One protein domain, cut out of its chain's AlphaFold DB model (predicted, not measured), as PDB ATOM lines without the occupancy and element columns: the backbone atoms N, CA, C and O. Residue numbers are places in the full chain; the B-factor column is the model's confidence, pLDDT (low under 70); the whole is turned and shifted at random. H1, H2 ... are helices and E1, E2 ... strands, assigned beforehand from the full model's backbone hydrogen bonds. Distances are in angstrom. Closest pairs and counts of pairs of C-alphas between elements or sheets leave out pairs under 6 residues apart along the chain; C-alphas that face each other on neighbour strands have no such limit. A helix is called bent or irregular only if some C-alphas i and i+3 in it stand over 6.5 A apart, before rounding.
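Overview. This is residues 24 to 122 of the 134 residues of an uncharacterized protein of Dyella tabacisoli (UniProt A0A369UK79). A small antiparallel sheet, E1, E3 and E4, makes the core of a rounded body, with helix H3 running along one face and the short helix H1 crossing the other. The hairpin of E5 and E6 packs beside E4, a second short ribbon of E2 with E7 packs near E1 and the end of H3, and H2 packs on H3. The printed part has 99 residues, with three named helices and seven named strands in the order E1 H1 E2 H2 E3 E4 E5 E6 H3 E7, and its class is mixed, helices and strands. The core sheet runs E1 - E3 - E4, and the pairs E2 - E7 and E5 - E6 are antiparallel too. The whole is compact, with a radius of gyration of the C-alphas of 12.3 A and spans of 30 by 29 by 22 A.

Arrangement. Begin with E3, residues 78 to 84, the inner strand of the largest sheet. Its antiparallel neighbour E1, residues 24 to 27, is an edge strand; look at N 83 and O 24, 2.7 A apart. The other edge strand is E4, residues 87 to 92, which forms a hairpin with E3; N 89 and O 82 are 2.8 A apart. Look next at H3, residues 108 to 118, on one face at a height over the sheet of 9.9 A. It lies over E1 and E3 and runs along the strands, at 24 degrees to E1 on the local plane; the closest C-alphas of H3 and E1 are those of Leu 115 and Ala 25, 6.8 A apart. On the opposite face find H1, residues 40 to 47, at a height of 9.3 A. It lies over E3, but only just over this strand alone, with 4 of its C-alphas on E3 and 2 each on E1 and E4, and it runs across the strands at 78 degrees to E3 on the local plane. The sheet with H3 and H1 makes three layers, helices on both faces of a sheet. H2, residues 58 to 64, touches H3 at a steep tilt of 42 degrees, opposite ways, closest at the C-alphas of Ala 58 and His 118, 5.8 A apart; it only grazes the sheet, with residues 58 to 59. E5, residues 96 to 99, comes closest to E4 at the C-alphas of Phe 97 and Val 91, 4.7 A apart. E5 forms a hairpin with E6, residues 102 to 105, where N 97 and O 104 are 2.9 A apart. E2, residues 50 to 53, is the antiparallel neighbour of E7, residues 119 to 121, with N 120 and O 52 at 2.8 A. In H1, H2 and H3 every O i to N i+4 pair is within hydrogen-bond range.

Along the chain. Find C-alpha 24 at (132.603, 171.326, 106.096), where E1 begins; it runs 10.4 A. E3 starts at C-alpha 78, (142.788, 169.714, 95.775), and is 17.7 A long, and E4 returns over 16.5 A. E5 and E6 each measure 10.1 A and E2 9.4 A. H3 runs 15.6 A, H2 10.0 A and H1 9.7 A; H1 is neither bent nor irregular, but only just: C-alphas 44 and 47 are 6.3 A apart. E7, 6.1 A long, ends at C-alpha 121, (125.849, 175.370, 102.910).

Size, cuts and confidence. The two C-alphas farthest apart are those of Lys 70 and Asn 122, 35.3 A. The printed part has no cut. The links from E1 to H1, 12 residues, and from H2 to E3, 13 residues, are long; in the second, residues 67 to 68 pair antiparallel with residues 104 to 105 of E6. The mean pLDDT of the printed part is 83.4, and residues 29 to 37, 42 to 48 and 122 are under 70.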
ATOM      1  N   TRP A  24     132.007 170.471 107.125       74.75
ATOM      2  CA  TRP A  24     132.603 171.326 106.096       74.75
ATOM      3  C   TRP A  24     132.368 170.691 104.748       74.75
ATOM      4  O   TRP A  24     132.617 169.506 104.577       74.75
ATOM      5  N   ALA A  25     131.902 171.466 103.787       76.62
ATOM      6  CA  ALA A  25     131.741 170.981 102.431       76.62
ATOM      7  C   ALA A  25     131.980 172.118 101.456       76.62
ATOM      8  O   ALA A  25     131.403 173.197 101.556       76.62
ATOM      9  N   VAL A  26     132.853 171.870 100.492       78.56
ATOM     10  CA  VAL A  26     133.091 172.789  99.383       78.56
ATOM     11  C   VAL A  26     133.627 171.982  98.212       78.56
ATOM     12  O   VAL A  26     134.475 171.101  98.363       78.56
ATOM     13  N   ALA A  27     133.118 172.304  97.034       73.25
ATOM     14  CA  ALA A  27     133.611 171.798  95.770       73.25
ATOM     15  C   ALA A  27     133.919 172.984  94.867       73.25
ATOM     16  O   ALA A  27     133.125 173.916  94.752       73.25
ATOM     17  N   ILE A  28     135.077 172.932  94.231       70.75
ATOM     18  CA  ILE A  28     135.455 173.759  93.095       70.75
ATOM     19  C   ILE A  28     135.359 172.842  91.874       70.75
ATOM     20  O   ILE A  28     135.816 171.702  91.979       70.75
ATOM     21  N   PRO A  29     134.815 173.302  90.735       69.38
ATOM     22  CA  PRO A  29     134.749 172.476  89.536       69.38
ATOM     23  C   PRO A  29     136.111 171.883  89.160       69.38
ATOM     24  O   PRO A  29     137.139 172.571  89.236       69.38
ATOM     25  N   PHE A  30     136.135 170.606  88.776       67.25
ATOM     26  CA  PHE A  30     137.372 169.863  88.528       67.25
ATOM     27  C   PHE A  30     138.024 170.307  87.215       67.25
ATOM     28  O   PHE A  30     139.250 170.358  87.124       67.25
ATOM     29  N   GLU A  31     137.208 170.719  86.239       60.19
ATOM     30  CA  GLU A  31     137.628 171.108  84.885       60.19
ATOM     31  C   GLU A  31     138.394 172.438  84.799       60.19
ATOM     32  O   GLU A  31     138.990 172.749  83.767       60.19
ATOM     33  N   ILE A  32     138.400 173.259  85.855       55.50
ATOM     34  CA  ILE A  32     138.968 174.606  85.752       55.50
ATOM     35  C   ILE A  32     140.450 174.604  86.141       55.50
ATOM     36  O   ILE A  32     140.813 174.732  87.311       55.50
ATOM     37  N   ASP A  33     141.325 174.515  85.137       51.12
ATOM     38  CA  ASP A  33     142.788 174.612  85.282       51.12
ATOM     39  C   ASP A  33     143.302 176.038  85.559       51.12
ATOM     40  O   ASP A  33     144.457 176.222  85.938       51.12
ATOM     41  N   THR A  34     142.458 177.063  85.405       44.75
ATOM     42  CA  THR A  34     142.851 178.479  85.537       44.75
ATOM     43  C   THR A  34     142.871 178.999  86.976       44.75
ATOM     44  O   THR A  34     143.394 180.087  87.224       44.75
ATOM     45  N   TYR A  35     142.356 178.237  87.944       54.59
ATOM     46  CA  TYR A  35     142.512 178.564  89.361       54.59
ATOM     47  C   TYR A  35     143.846 178.032  89.870       54.59
ATOM     48  O   TYR A  35     144.126 176.839  89.718       54.59
ATOM     49  N   GLY A  36     144.628 178.910  90.511       56.84
ATOM     50  CA  GLY A  36     145.897 178.560  91.148       56.84
ATOM     51  C   GLY A  36     145.794 177.278  91.978       56.84
ATOM     52  O   GLY A  36     144.739 176.964  92.531       56.84
ATOM     53  N   ALA A  37     146.886 176.516  92.020       62.31
ATOM     54  CA  ALA A  37     146.942 175.238  92.719       62.31
ATOM     55  C   ALA A  37     146.497 175.404  94.183       62.31
ATOM     56  O   ALA A  37     147.150 176.100  94.963       62.31
ATOM     57  N   VAL A  38     145.376 174.777  94.552       70.50
ATOM     58  CA  VAL A  38     144.894 174.766  95.935       70.50
ATOM     59  C   VAL A  38     145.421 173.498  96.586       70.50
ATOM     60  O   VAL A  38     145.064 172.386  96.205       70.50
ATOM     61  N   THR A  39     146.317 173.659  97.553       76.38
ATOM     62  CA  THR A  39     146.839 172.527  98.326       76.38
ATOM     63  C   THR A  39     145.848 172.125  99.414       76.38
ATOM     64  O   THR A  39     145.020 172.939  99.827       76.38
ATOM     65  N   LYS A  40     145.984 170.916  99.971       76.75
ATOM     66  CA  LYS A  40     145.239 170.490 101.173       76.75
ATOM     67  C   LYS A  40     145.299 171.532 102.304       76.75
ATOM     68  O   LYS A  40     144.282 171.843 102.917       76.75
ATOM     69  N   ALA A  41     146.475 172.124 102.532       74.06
ATOM     70  CA  ALA A  41     146.677 173.146 103.560       74.06
ATOM     71  C   ALA A  41     145.956 174.464 103.228       74.06
ATOM     72  O   ALA A  41     145.313 175.059 104.094       74.06
ATOM     73  N   SER A  42     146.024 174.905 101.970       68.75
ATOM     74  CA  SER A  42     145.304 176.089 101.480       68.75
ATOM     75  C   SER A  42     143.790 175.900 101.585       68.75
ATOM     76  O   SER A  42     143.065 176.829 101.933       68.75
ATOM     77  N   PHE A  43     143.319 174.680 101.333       68.69
ATOM     78  CA  PHE A  43     141.907 174.338 101.351       68.69
ATOM     79  C   PHE A  43     141.314 174.441 102.764       68.69
ATOM     80  O   PHE A  43     140.306 175.115 102.968       68.69
ATOM     81  N   SER A  44     142.008 173.887 103.762       65.81
ATOM     82  CA  SER A  44     141.601 173.963 105.172       65.81
ATOM     83  C   SER A  44     141.621 175.379 105.757       65.81
ATOM     84  O   SER A  44     140.972 175.627 106.770       65.81
ATOM     85  N   THR A  45     142.380 176.299 105.156       63.66
ATOM     86  CA  THR A  45     142.617 177.647 105.702       63.66
ATOM     87  C   THR A  45     141.834 178.750 104.991       63.66
ATOM     88  O   THR A  45     141.418 179.695 105.651       63.66
ATOM     89  N   HIS A  46     141.610 178.640 103.676       60.97
ATOM     90  CA  HIS A  46     141.044 179.730 102.861       60.97
ATOM     91  C   HIS A  46     139.816 179.328 102.031       60.97
ATOM     92  O   HIS A  46     139.073 180.203 101.594       60.97
ATOM     93  N   ALA A  47     139.606 178.031 101.785       62.56
ATOM     94  CA  ALA A  47     138.512 177.528 100.945       62.56
ATOM     95  C   ALA A  47     137.374 176.884 101.740       62.56
ATOM     96  O   ALA A  47     136.337 176.544 101.179       62.56
ATOM     97  N   LYS A  48     137.598 176.670 103.034       65.25
ATOM     98  CA  LYS A  48     136.678 175.987 103.923       65.25
ATOM     99  C   LYS A  48     135.375 176.775 104.055       65.25
ATOM    100  O   LYS A  48     135.385 177.949 104.418       65.25
ATOM    101  N   GLN A  49     134.261 176.087 103.825       72.69
ATOM    102  CA  GLN A  49     132.927 176.601 104.082       72.69
ATOM    103  C   GLN A  49     132.254 175.753 105.162       72.69
ATOM    104  O   GLN A  49     132.176 174.531 105.037       72.69
ATOM    105  N   ASP A  50     131.770 176.416 106.212       76.31
ATOM    106  CA  ASP A  50     130.940 175.774 107.225       76.31
ATOM    107  C   ASP A  50     129.546 175.499 106.639       76.31
ATOM    108  O   ASP A  50     128.905 176.378 106.048       76.31
ATOM    109  N   CYS A  51     129.089 174.263 106.796       77.44
ATOM    110  CA  CYS A  51     127.830 173.759 106.273       77.44
ATOM    111  C   CYS A  51     127.034 173.083 107.385       77.44
ATOM    112  O   CYS A  51     127.598 172.496 108.311       77.44
ATOM    113  N   LEU A  52     125.710 173.117 107.269       80.75
ATOM    114  CA  LEU A  52     124.854 172.265 108.079       80.75
ATOM    115  C   LEU A  52     124.887 170.849 107.489       80.75
ATOM    116  O   LEU A  52     124.590 170.676 106.309       80.75
ATOM    117  N   LEU A  53     125.228 169.851 108.296       82.31
ATOM    118  CA  LEU A  53     125.053 168.442 107.962       82.31
ATOM    119  C   LEU A  53     123.562 168.109 108.101       82.31
ATOM    120  O   LEU A  53     123.010 168.130 109.203       82.31
ATOM    121  N   VAL A  54     122.906 167.874 106.970       85.00
ATOM    122  CA  VAL A  54     121.460 167.624 106.884       85.00
ATOM    123  C   VAL A  54     121.163 166.143 107.083       85.00
ATOM    124  O   VAL A  54     120.210 165.792 107.774       85.00
ATOM    125  N   GLU A  55     122.012 165.285 106.521       84.25
ATOM    126  CA  GLU A  55     121.873 163.834 106.573       84.25
ATOM    127  C   GLU A  55     123.256 163.191 106.765       84.25
ATOM    128  O   GLU A  55     124.192 163.557 106.051       84.25
ATOM    129  N   PRO A  56     123.432 162.254 107.714       86.00
ATOM    130  CA  PRO A  56     124.672 161.491 107.831       86.00
ATOM    131  C   PRO A  56     124.777 160.439 106.716       86.00
ATOM    132  O   PRO A  56     123.770 159.979 106.192       86.00
ATOM    133  N   GLY A  57     125.991 159.997 106.403       89.44
ATOM    134  CA  GLY A  57     126.264 158.966 105.400       89.44
ATOM    135  C   GLY A  57     127.034 159.457 104.178       89.44
ATOM    136  O   GLY A  57     127.289 158.652 103.289       89.44
ATOM    137  N   ALA A  58     127.486 160.715 104.145       91.25
ATOM    138  CA  ALA A  58     128.162 161.288 102.978       91.25
ATOM    139  C   ALA A  58     129.385 160.467 102.549       91.25
ATOM    140  O   ALA A  58     129.632 160.257 101.363       91.25
ATOM    141  N   THR A  59     130.152 159.971 103.525       91.81
ATOM    142  CA  THR A  59     131.319 159.122 103.257       91.81
ATOM    143  C   THR A  59     130.921 157.775 102.658       91.81
ATOM    144  O   THR A  59     131.610 157.273 101.774       91.81
ATOM    145  N   THR A  60     129.825 157.184 103.134       93.62
ATOM    146  CA  THR A  60     129.315 155.900 102.639       93.62
ATOM    147  C   THR A  60     128.829 156.044 101.202       93.62
ATOM    148  O   THR A  60     129.316 155.323 100.332       93.62
ATOM    149  N   ASP A  61     127.975 157.029 100.933       94.44
ATOM    150  CA  ASP A  61     127.429 157.298  99.599       94.44
ATOM    151  C   ASP A  61     128.552 157.635  98.605       94.44
ATOM    152  O   ASP A  61     128.539 157.183  97.457       94.44
ATOM    153  N   LEU A  62     129.592 158.350  99.055       94.69
ATOM    154  CA  LEU A  62     130.783 158.589  98.242       94.69
ATOM    155  C   LEU A  62     131.505 157.303  97.861       94.69
ATOM    156  O   LEU A  62     131.892 157.147  96.704       94.69
ATOM    157  N   LEU A  63     131.687 156.387  98.809       94.69
ATOM    158  CA  LEU A  63     132.340 155.113  98.536       94.69
ATOM    159  C   LEU A  63     131.525 154.273  97.550       94.69
ATOM    160  O   LEU A  63     132.116 153.718  96.625       94.69
ATOM    161  N   GLU A  64     130.198 154.242  97.686       95.88
ATOM    162  CA  GLU A  64     129.292 153.532  96.769       95.88
ATOM    163  C   GLU A  64     129.311 154.093  95.340       95.88
ATOM    164  O   GLU A  64     129.109 153.351  94.378       95.88
ATOM    165  N   LYS A  65     129.566 155.398  95.183       95.19
ATOM    166  CA  LYS A  65     129.666 156.083  93.882       95.19
ATOM    167  C   LYS A  65     131.094 156.198  93.342       95.19
ATOM    168  O   LYS A  65     131.294 156.844  92.308       95.19
ATOM    169  N   SER A  66     132.065 155.601  94.029       95.69
ATOM    170  CA  SER A  66     133.483 155.637  93.672       95.69
ATOM    171  C   SER A  66     134.002 154.282  93.204       95.69
ATOM    172  O   SER A  66     133.450 153.231  93.525       95.69
ATOM    173  N   GLU A  67     135.130 154.306  92.504       96.25
ATOM    174  CA  GLU A  67     135.863 153.109  92.099       96.25
ATOM    175  C   GLU A  67     137.263 153.094  92.717       96.25
ATOM    176  O   GLU A  67     137.884 154.140  92.917       96.25
ATOM    177  N   ILE A  68     137.796 151.903  93.004       96.06
ATOM    178  CA  ILE A  68     139.188 151.759  93.448       96.06
ATOM    179  C   ILE A  68     140.112 152.101  92.279       96.06
ATOM    180  O   ILE A  68     139.999 151.527  91.197       96.06
ATOM    181  N   THR A  69     141.082 152.981  92.517       96.06
ATOM    182  CA  THR A  69     142.016 153.434  91.485       96.06
ATOM    183  C   THR A  69     143.471 153.214  91.885       96.06
ATOM    184  O   THR A  69     143.841 153.241  93.058       96.06
ATOM    185  N   LYS A  70     144.335 153.018  90.884       95.62
ATOM    186  CA  LYS A  70     145.798 153.048  91.060       95.62
ATOM    187  C   LYS A  70     146.369 154.460  90.927       95.62
ATOM    188  O   LYS A  70     147.556 154.659  91.177       95.62
ATOM    189  N   VAL A  71     145.551 155.429  90.512       94.50
ATOM    190  CA  VAL A  71     145.972 156.824  90.383       94.50
ATOM    191  C   VAL A  71     146.299 157.360  91.786       94.50
ATOM    192  O   VAL A  71     145.467 157.245  92.687       94.50
ATOM    193  N   PRO A  72     147.510 157.901  92.017       94.62
ATOM    194  CA  PRO A  72     147.873 158.458  93.316       94.62
ATOM    195  C   PRO A  72     147.154 159.785  93.540       94.62
ATOM    196  O   PRO A  72     147.074 160.579  92.608       94.62
ATOM    197  N   PHE A  73     146.693 160.047  94.762       94.06
ATOM    198  CA  PHE A  73     146.135 161.342  95.164       94.06
ATOM    199  C   PHE A  73     147.150 162.484  94.986       94.06
ATOM    200  O   PHE A  73     148.315 162.338  95.360       94.06
ATOM    201  N   ASP A  74     146.717 163.615  94.424       90.88
ATOM    202  CA  ASP A  74     147.539 164.821  94.263       90.88
ATOM    203  C   ASP A  74     147.179 165.891  95.304       90.88
ATOM    204  O   ASP A  74     146.267 166.700  95.129       90.88
ATOM    205  N   GLU A  75     147.966 165.941  96.382       89.25
ATOM    206  CA  GLU A  75     147.799 166.906  97.477       89.25
ATOM    207  C   GLU A  75     147.981 168.376  97.060       89.25
ATOM    208  O   GLU A  75     147.607 169.286  97.812       89.25
ATOM    209  N   LYS A  76     148.581 168.632  95.891       85.12
ATOM    210  CA  LYS A  76     148.843 169.984  95.381       85.12
ATOM    211  C   LYS A  76     147.688 170.524  94.547       85.12
ATOM    212  O   LYS A  76     147.653 171.723  94.286       85.12
ATOM    213  N   ARG A  77     146.762 169.663  94.122       85.12
ATOM    214  CA  ARG A  77     145.640 170.017  93.245       85.12
ATOM    215  C   ARG A  77     144.319 169.575  93.858       85.12
ATOM    216  O   ARG A  77     143.544 168.878  93.218       85.12
ATOM    217  N   VAL A  78     144.053 169.986  95.089       86.62
ATOM    218  CA  VAL A  78     142.788 169.714  95.775       86.62
ATOM    219  C   VAL A  78     141.689 170.611  95.210       86.62
ATOM    220  O   VAL A  78     141.882 171.815  95.032       86.62
ATOM    221  N   ARG A  79     140.526 170.029  94.921       84.62
ATOM    222  CA  ARG A  79     139.352 170.760  94.421       84.62
ATOM    223  C   ARG A  79     138.141 170.636  95.329       84.62
ATOM    224  O   ARG A  79     137.247 171.471  95.236       84.62
ATOM    225  N   ALA A  80     138.125 169.663  96.232       86.62
ATOM    226  CA  ALA A  80     136.988 169.450  97.105       86.62
ATOM    227  C   ALA A  80     137.390 168.961  98.500       86.62
ATOM    228  O   ALA A  80     138.407 168.283  98.669       86.62
ATOM    229  N   VAL A  81     136.554 169.276  99.489       88.75
ATOM    230  CA  VAL A  81     136.541 168.613 100.796       88.75
ATOM    231  C   VAL A  81     135.104 168.340 101.205       88.75
ATOM    232  O   VAL A  81     134.210 169.143 100.926       88.75
ATOM    233  N   MET A  82     134.913 167.247 101.927       89.81
ATOM    234  CA  MET A  82     133.774 167.071 102.813       89.81
ATOM    235  C   MET A  82     134.276 166.602 104.180       89.81
ATOM    236  O   MET A  82     135.199 165.797 104.257       89.81
ATOM    237  N   GLU A  83     133.701 167.114 105.256       88.31
ATOM    238  CA  GLU A  83     134.005 166.719 106.624       88.31
ATOM    239  C   GLU A  83     132.724 166.252 107.298       88.31
ATOM    240  O   GLU A  83     131.793 167.028 107.523       88.31
ATOM    241  N   GLU A  84     132.718 164.973 107.645       82.94
ATOM    242  CA  GLU A  84     131.647 164.313 108.370       82.94
ATOM    243  C   GLU A  84     132.209 163.776 109.690       82.94
ATOM    244  O   GLU A  84     133.258 163.127 109.720       82.94
ATOM    245  N   ALA A  85     131.536 164.082 110.803       79.62
ATOM    246  CA  ALA A  85     131.957 163.679 112.149       79.62
ATOM    247  C   ALA A  85     133.429 164.032 112.485       79.62
ATOM    248  O   ALA A  85     134.120 163.264 113.155       79.62
ATOM    249  N   GLY A  86     133.918 165.180 111.999       79.75
ATOM    250  CA  GLY A  86     135.282 165.666 112.244       79.75
ATOM    251  C   GLY A  86     136.376 164.984 111.417       79.75
ATOM    252  O   GLY A  86     137.557 165.190 111.689       79.75
ATOM    253  N   ASN A  87     136.013 164.161 110.426       83.69
ATOM    254  CA  ASN A  87     136.964 163.502 109.534       83.69
ATOM    255  C   ASN A  87     136.916 164.142 108.140       83.69
ATOM    256  O   ASN A  87     135.972 163.883 107.389       83.69
ATOM    257  N   PRO A  88     137.912 164.965 107.770       87.44
ATOM    258  CA  PRO A  88     137.934 165.592 106.460       87.44
ATOM    259  C   PRO A  88     138.423 164.610 105.390       87.44
ATOM    260  O   PRO A  88     139.492 164.003 105.507       87.44
ATOM    261  N   LEU A  89     137.663 164.509 104.308       91.69
ATOM    262  CA  LEU A  89     137.981 163.758 103.104       91.69
ATOM    263  C   LEU A  89     138.188 164.741 101.956       91.69
ATOM    264  O   LEU A  89     137.291 165.502 101.598       91.69
ATOM    265  N   PHE A  90     139.393 164.729 101.393       91.81
ATOM    266  CA  PHE A  90     139.802 165.638 100.327       91.81
ATOM    267  C   PHE A  90     139.766 164.929  98.981       91.81
ATOM    268  O   PHE A  90     140.195 163.780  98.877       91.81
ATOM    269  N   VAL A  91     139.320 165.651  97.958       92.12
ATOM    270  CA  VAL A  91     139.252 165.178  96.575       92.12
ATOM    271  C   VAL A  91     140.124 166.073  95.700       92.12
ATOM    272  O   VAL A  91     140.031 167.305  95.753       92.12
ATOM    273  N   ASP A  92     141.011 165.456  94.922       91.75
ATOM    274  CA  ASP A  92     141.881 166.167  93.989       91.75
ATOM    275  C   ASP A  92     141.163 166.528  92.680       91.75
ATOM    276  O   ASP A  92     140.019 166.150  92.437       91.75
ATOM    277  N   ALA A  93     141.842 167.273  91.813       88.38
ATOM    278  CA  ALA A  93     141.315 167.744  90.537       88.38
ATOM    279  C   ALA A  93     140.968 166.625  89.542       88.38
ATOM    280  O   ALA A  93     140.366 166.896  88.511       88.38
ATOM    281  N   ARG A  94     141.358 165.378  89.814       90.75
ATOM    282  CA  ARG A  94     141.014 164.200  89.006       90.75
ATOM    283  C   ARG A  94     139.906 163.370  89.656       90.75
ATOM    284  O   ARG A  94     139.626 162.267  89.185       90.75
ATOM    285  N   GLY A  95     139.313 163.865  90.742       91.75
ATOM    286  CA  GLY A  95     138.315 163.139  91.511       91.75
ATOM    287  C   GLY A  95     138.907 162.066  92.423       91.75
ATOM    288  O   GLY A  95     138.166 161.201  92.883       91.75
ATOM    289  N   VAL A  96     140.221 162.061  92.672       95.44
ATOM    290  CA  VAL A  96     140.857 161.038  93.516       95.44
ATOM    291  C   VAL A  96     140.800 161.454  94.982       95.44
ATOM    292  O   VAL A  96     141.069 162.607  95.309       95.44
ATOM    293  N   PHE A  97     140.505 160.510  95.872       95.56
ATOM    294  CA  PHE A  97     140.556 160.684  97.323       95.56
ATOM    295  C   PHE A  97     141.142 159.454  98.024       95.56
ATOM    296  O   PHE A  97     141.155 158.350  97.479       95.56
ATOM    297  N   GLN A  98     141.643 159.648  99.246       95.94
ATOM    298  CA  GLN A  98     142.221 158.581 100.067       95.94
ATOM    299  C   GLN A  98     141.270 158.170 101.184       95.94
ATOM    300  O   GLN A  98     140.831 159.010 101.969       95.94
ATOM    301  N   TYR A  99     141.006 156.872 101.303       94.12
ATOM    302  CA  TYR A  99     140.187 156.321 102.377       94.12
ATOM    303  C   TYR A  99     140.719 154.957 102.825       94.12
ATOM    304  O   TYR A  99     140.978 154.081 102.006       94.12
ATOM    305  N   LYS A 100     140.920 154.779 104.140       91.00
ATOM    306  CA  LYS A 100     141.415 153.533 104.770       91.00
ATOM    307  C   LYS A 100     142.625 152.885 104.062       91.00
ATOM    308  O   LYS A 100     142.734 151.666 103.994       91.00
ATOM    309  N   GLY A 101     143.548 153.706 103.555       89.12
ATOM    310  CA  GLY A 101     144.772 153.246 102.883       89.12
ATOM    311  C   GLY A 101     144.609 152.883 101.403       89.12
ATOM    312  O   GLY A 101     145.588 152.482 100.778       89.12
ATOM    313  N   GLY A 102     143.411 153.039 100.834       93.94
ATOM    314  CA  GLY A 102     143.144 152.918  99.403       93.94
ATOM    315  C   GLY A 102     142.952 154.277  98.732       93.94
ATOM    316  O   GLY A 102     142.541 155.249  99.374       93.94
ATOM    317  N   ASN A 103     143.227 154.328  97.427       96.56
ATOM    318  CA  ASN A 103     142.842 155.449  96.577       96.56
ATOM    319  C   ASN A 103     141.537 155.098  95.863       96.56
ATOM    320  O   ASN A 103     141.395 154.013  95.289       96.56
ATOM    321  N   HIS A 104     140.616 156.043  95.871       97.31
ATOM    322  CA  HIS A 104     139.320 155.949  95.225       97.31
ATOM    323  C   HIS A 104     139.171 157.097  94.243       97.31
ATOM    324  O   HIS A 104     139.767 158.155  94.438       97.31
ATOM    325  N   GLN A 105     138.388 156.893  93.193       96.44
ATOM    326  CA  GLN A 105     138.082 157.917  92.211       96.44
ATOM    327  C   GLN A 105     136.573 158.080  92.082       96.44
ATOM    328  O   GLN A 105     135.842 157.097  91.989       96.44
ATOM    329  N   VAL A 106     136.119 159.329  92.076       95.56
ATOM    330  CA  VAL A 106     134.723 159.718  91.886       95.56
ATOM    331  C   VAL A 106     134.628 160.723  90.741       95.56
ATOM    332  O   VAL A 106     135.562 161.486  90.489       95.56
ATOM    333  N   THR A 107     133.502 160.741  90.036       92.62
ATOM    334  CA  THR A 107     133.212 161.806  89.071       92.62
ATOM    335  C   THR A 107     132.818 163.093  89.798       92.62
ATOM    336  O   THR A 107     132.300 163.062  90.916       92.62
ATOM    337  N   GLU A 108     133.026 164.247  89.160       88.50
ATOM    338  CA  GLU A 108     132.576 165.530  89.717       88.50
ATOM    339  C   GLU A 108     131.064 165.526  89.987       88.50
ATOM    340  O   GLU A 108     130.619 165.937  91.057       88.50
ATOM    341  N   GLU A 109     130.280 164.994  89.045       90.12
ATOM    342  CA  GLU A 109     128.823 164.899  89.155       90.12
ATOM    343  C   GLU A 109     128.391 164.137  90.412       90.12
ATOM    344  O   GLU A 109     127.608 164.658  91.207       90.12
ATOM    345  N   HIS A 110     128.926 162.931  90.630       92.50
ATOM    346  CA  HIS A 110     128.582 162.125  91.802       92.50
ATOM    347  C   HIS A 110     128.968 162.834  93.100       92.50
ATOM    348  O   HIS A 110     128.171 162.869  94.037       92.50
ATOM    349  N   PHE A 111     130.151 163.451  93.146       91.12
ATOM    350  CA  PHE A 111     130.592 164.190  94.325       91.12
ATOM    351  C   PHE A 111     129.658 165.367  94.644       91.12
ATOM    352  O   PHE A 111     129.260 165.559  95.793       91.12
ATOM    353  N   LEU A 112     129.245 166.133  93.630       88.56
ATOM    354  CA  LEU A 112     128.314 167.249  93.801       88.56
ATOM    355  C   LEU A 112     126.921 166.796  94.253       88.56
ATOM    356  O   LEU A 112     126.287 167.504  95.036       88.56
ATOM    357  N   VAL A 113     126.435 165.648  93.772       90.31
ATOM    358  CA  VAL A 113     125.166 165.061  94.231       90.31
ATOM    359  C   VAL A 113     125.236 164.749  95.726       90.31
ATOM    360  O   VAL A 113     124.367 165.196  96.472       90.31
ATOM    361  N   ILE A 114     126.306 164.086  96.173       91.31
ATOM    362  CA  ILE A 114     126.527 163.748  97.589       91.31
ATOM    363  C   ILE A 114     126.603 165.016  98.440       91.31
ATOM    364  O   ILE A 114     125.948 165.113  99.477       91.31
ATOM    365  N   LEU A 115     127.341 166.033  97.984       88.94
ATOM    366  CA  LEU A 115     127.416 167.297  98.711       88.94
ATOM    367  C   LEU A 115     126.038 167.936  98.909       88.94
ATOM    368  O   LEU A 115     125.736 168.384 100.008       88.94
ATOM    369  N   LYS A 116     125.196 167.963  97.872       87.00
ATOM    370  CA  LYS A 116     123.849 168.552  97.947       87.00
ATOM    371  C   LYS A 116     122.888 167.747  98.820       87.00
ATOM    372  O   LYS A 116     121.974 168.335  99.390       87.00
ATOM    373  N   GLN A 117     123.063 166.430  98.885       89.25
ATOM    374  CA  GLN A 117     122.227 165.539  99.685       89.25
ATOM    375  C   GLN A 117     122.544 165.676 101.180       89.25
ATOM    376  O   GLN A 117     121.638 165.828 101.993       89.25
ATOM    377  N   HIS A 118     123.830 165.691 101.535       88.81
ATOM    378  CA  HIS A 118     124.255 165.624 102.934       88.81
ATOM    379  C   HIS A 118     124.567 166.985 103.560       88.81
ATOM    380  O   HIS A 118     124.515 167.116 104.784       88.81
ATOM    381  N   PHE A 119     124.864 168.013 102.760       86.62
ATOM    382  CA  PHE A 119     125.307 169.312 103.258       86.62
ATOM    383  C   PHE A 119     124.445 170.458 102.719       86.62
ATOM    384  O   PHE A 119     124.293 170.665 101.518       86.62
ATOM    385  N   SER A 120     123.948 171.285 103.635       83.88
ATOM    386  CA  SER A 120     123.302 172.559 103.335       83.88
ATOM    387  C   SER A 120     124.247 173.692 103.717       83.88
ATOM    388  O   SER A 120     124.326 174.100 104.878       83.88
ATOM    389  N   CYS A 121     124.977 174.212 102.734       76.00
ATOM    390  CA  CYS A 121     125.849 175.370 102.910       76.00
ATOM    391  C   CYS A 121     125.161 176.641 102.385       76.00
ATOM    392  O   CYS A 121     124.440 176.587 101.390       76.00
ATOM    393  N   ASN A 122     125.417 177.801 102.997       64.44
ATOM    394  CA  ASN A 122     124.922 179.091 102.490       64.44
ATOM    395  C   ASN A 122     125.398 179.328 101.038       64.44
ATOM    396  O   ASN A 122     126.588 179.545 100.843       64.44
TER     397      ASN A 122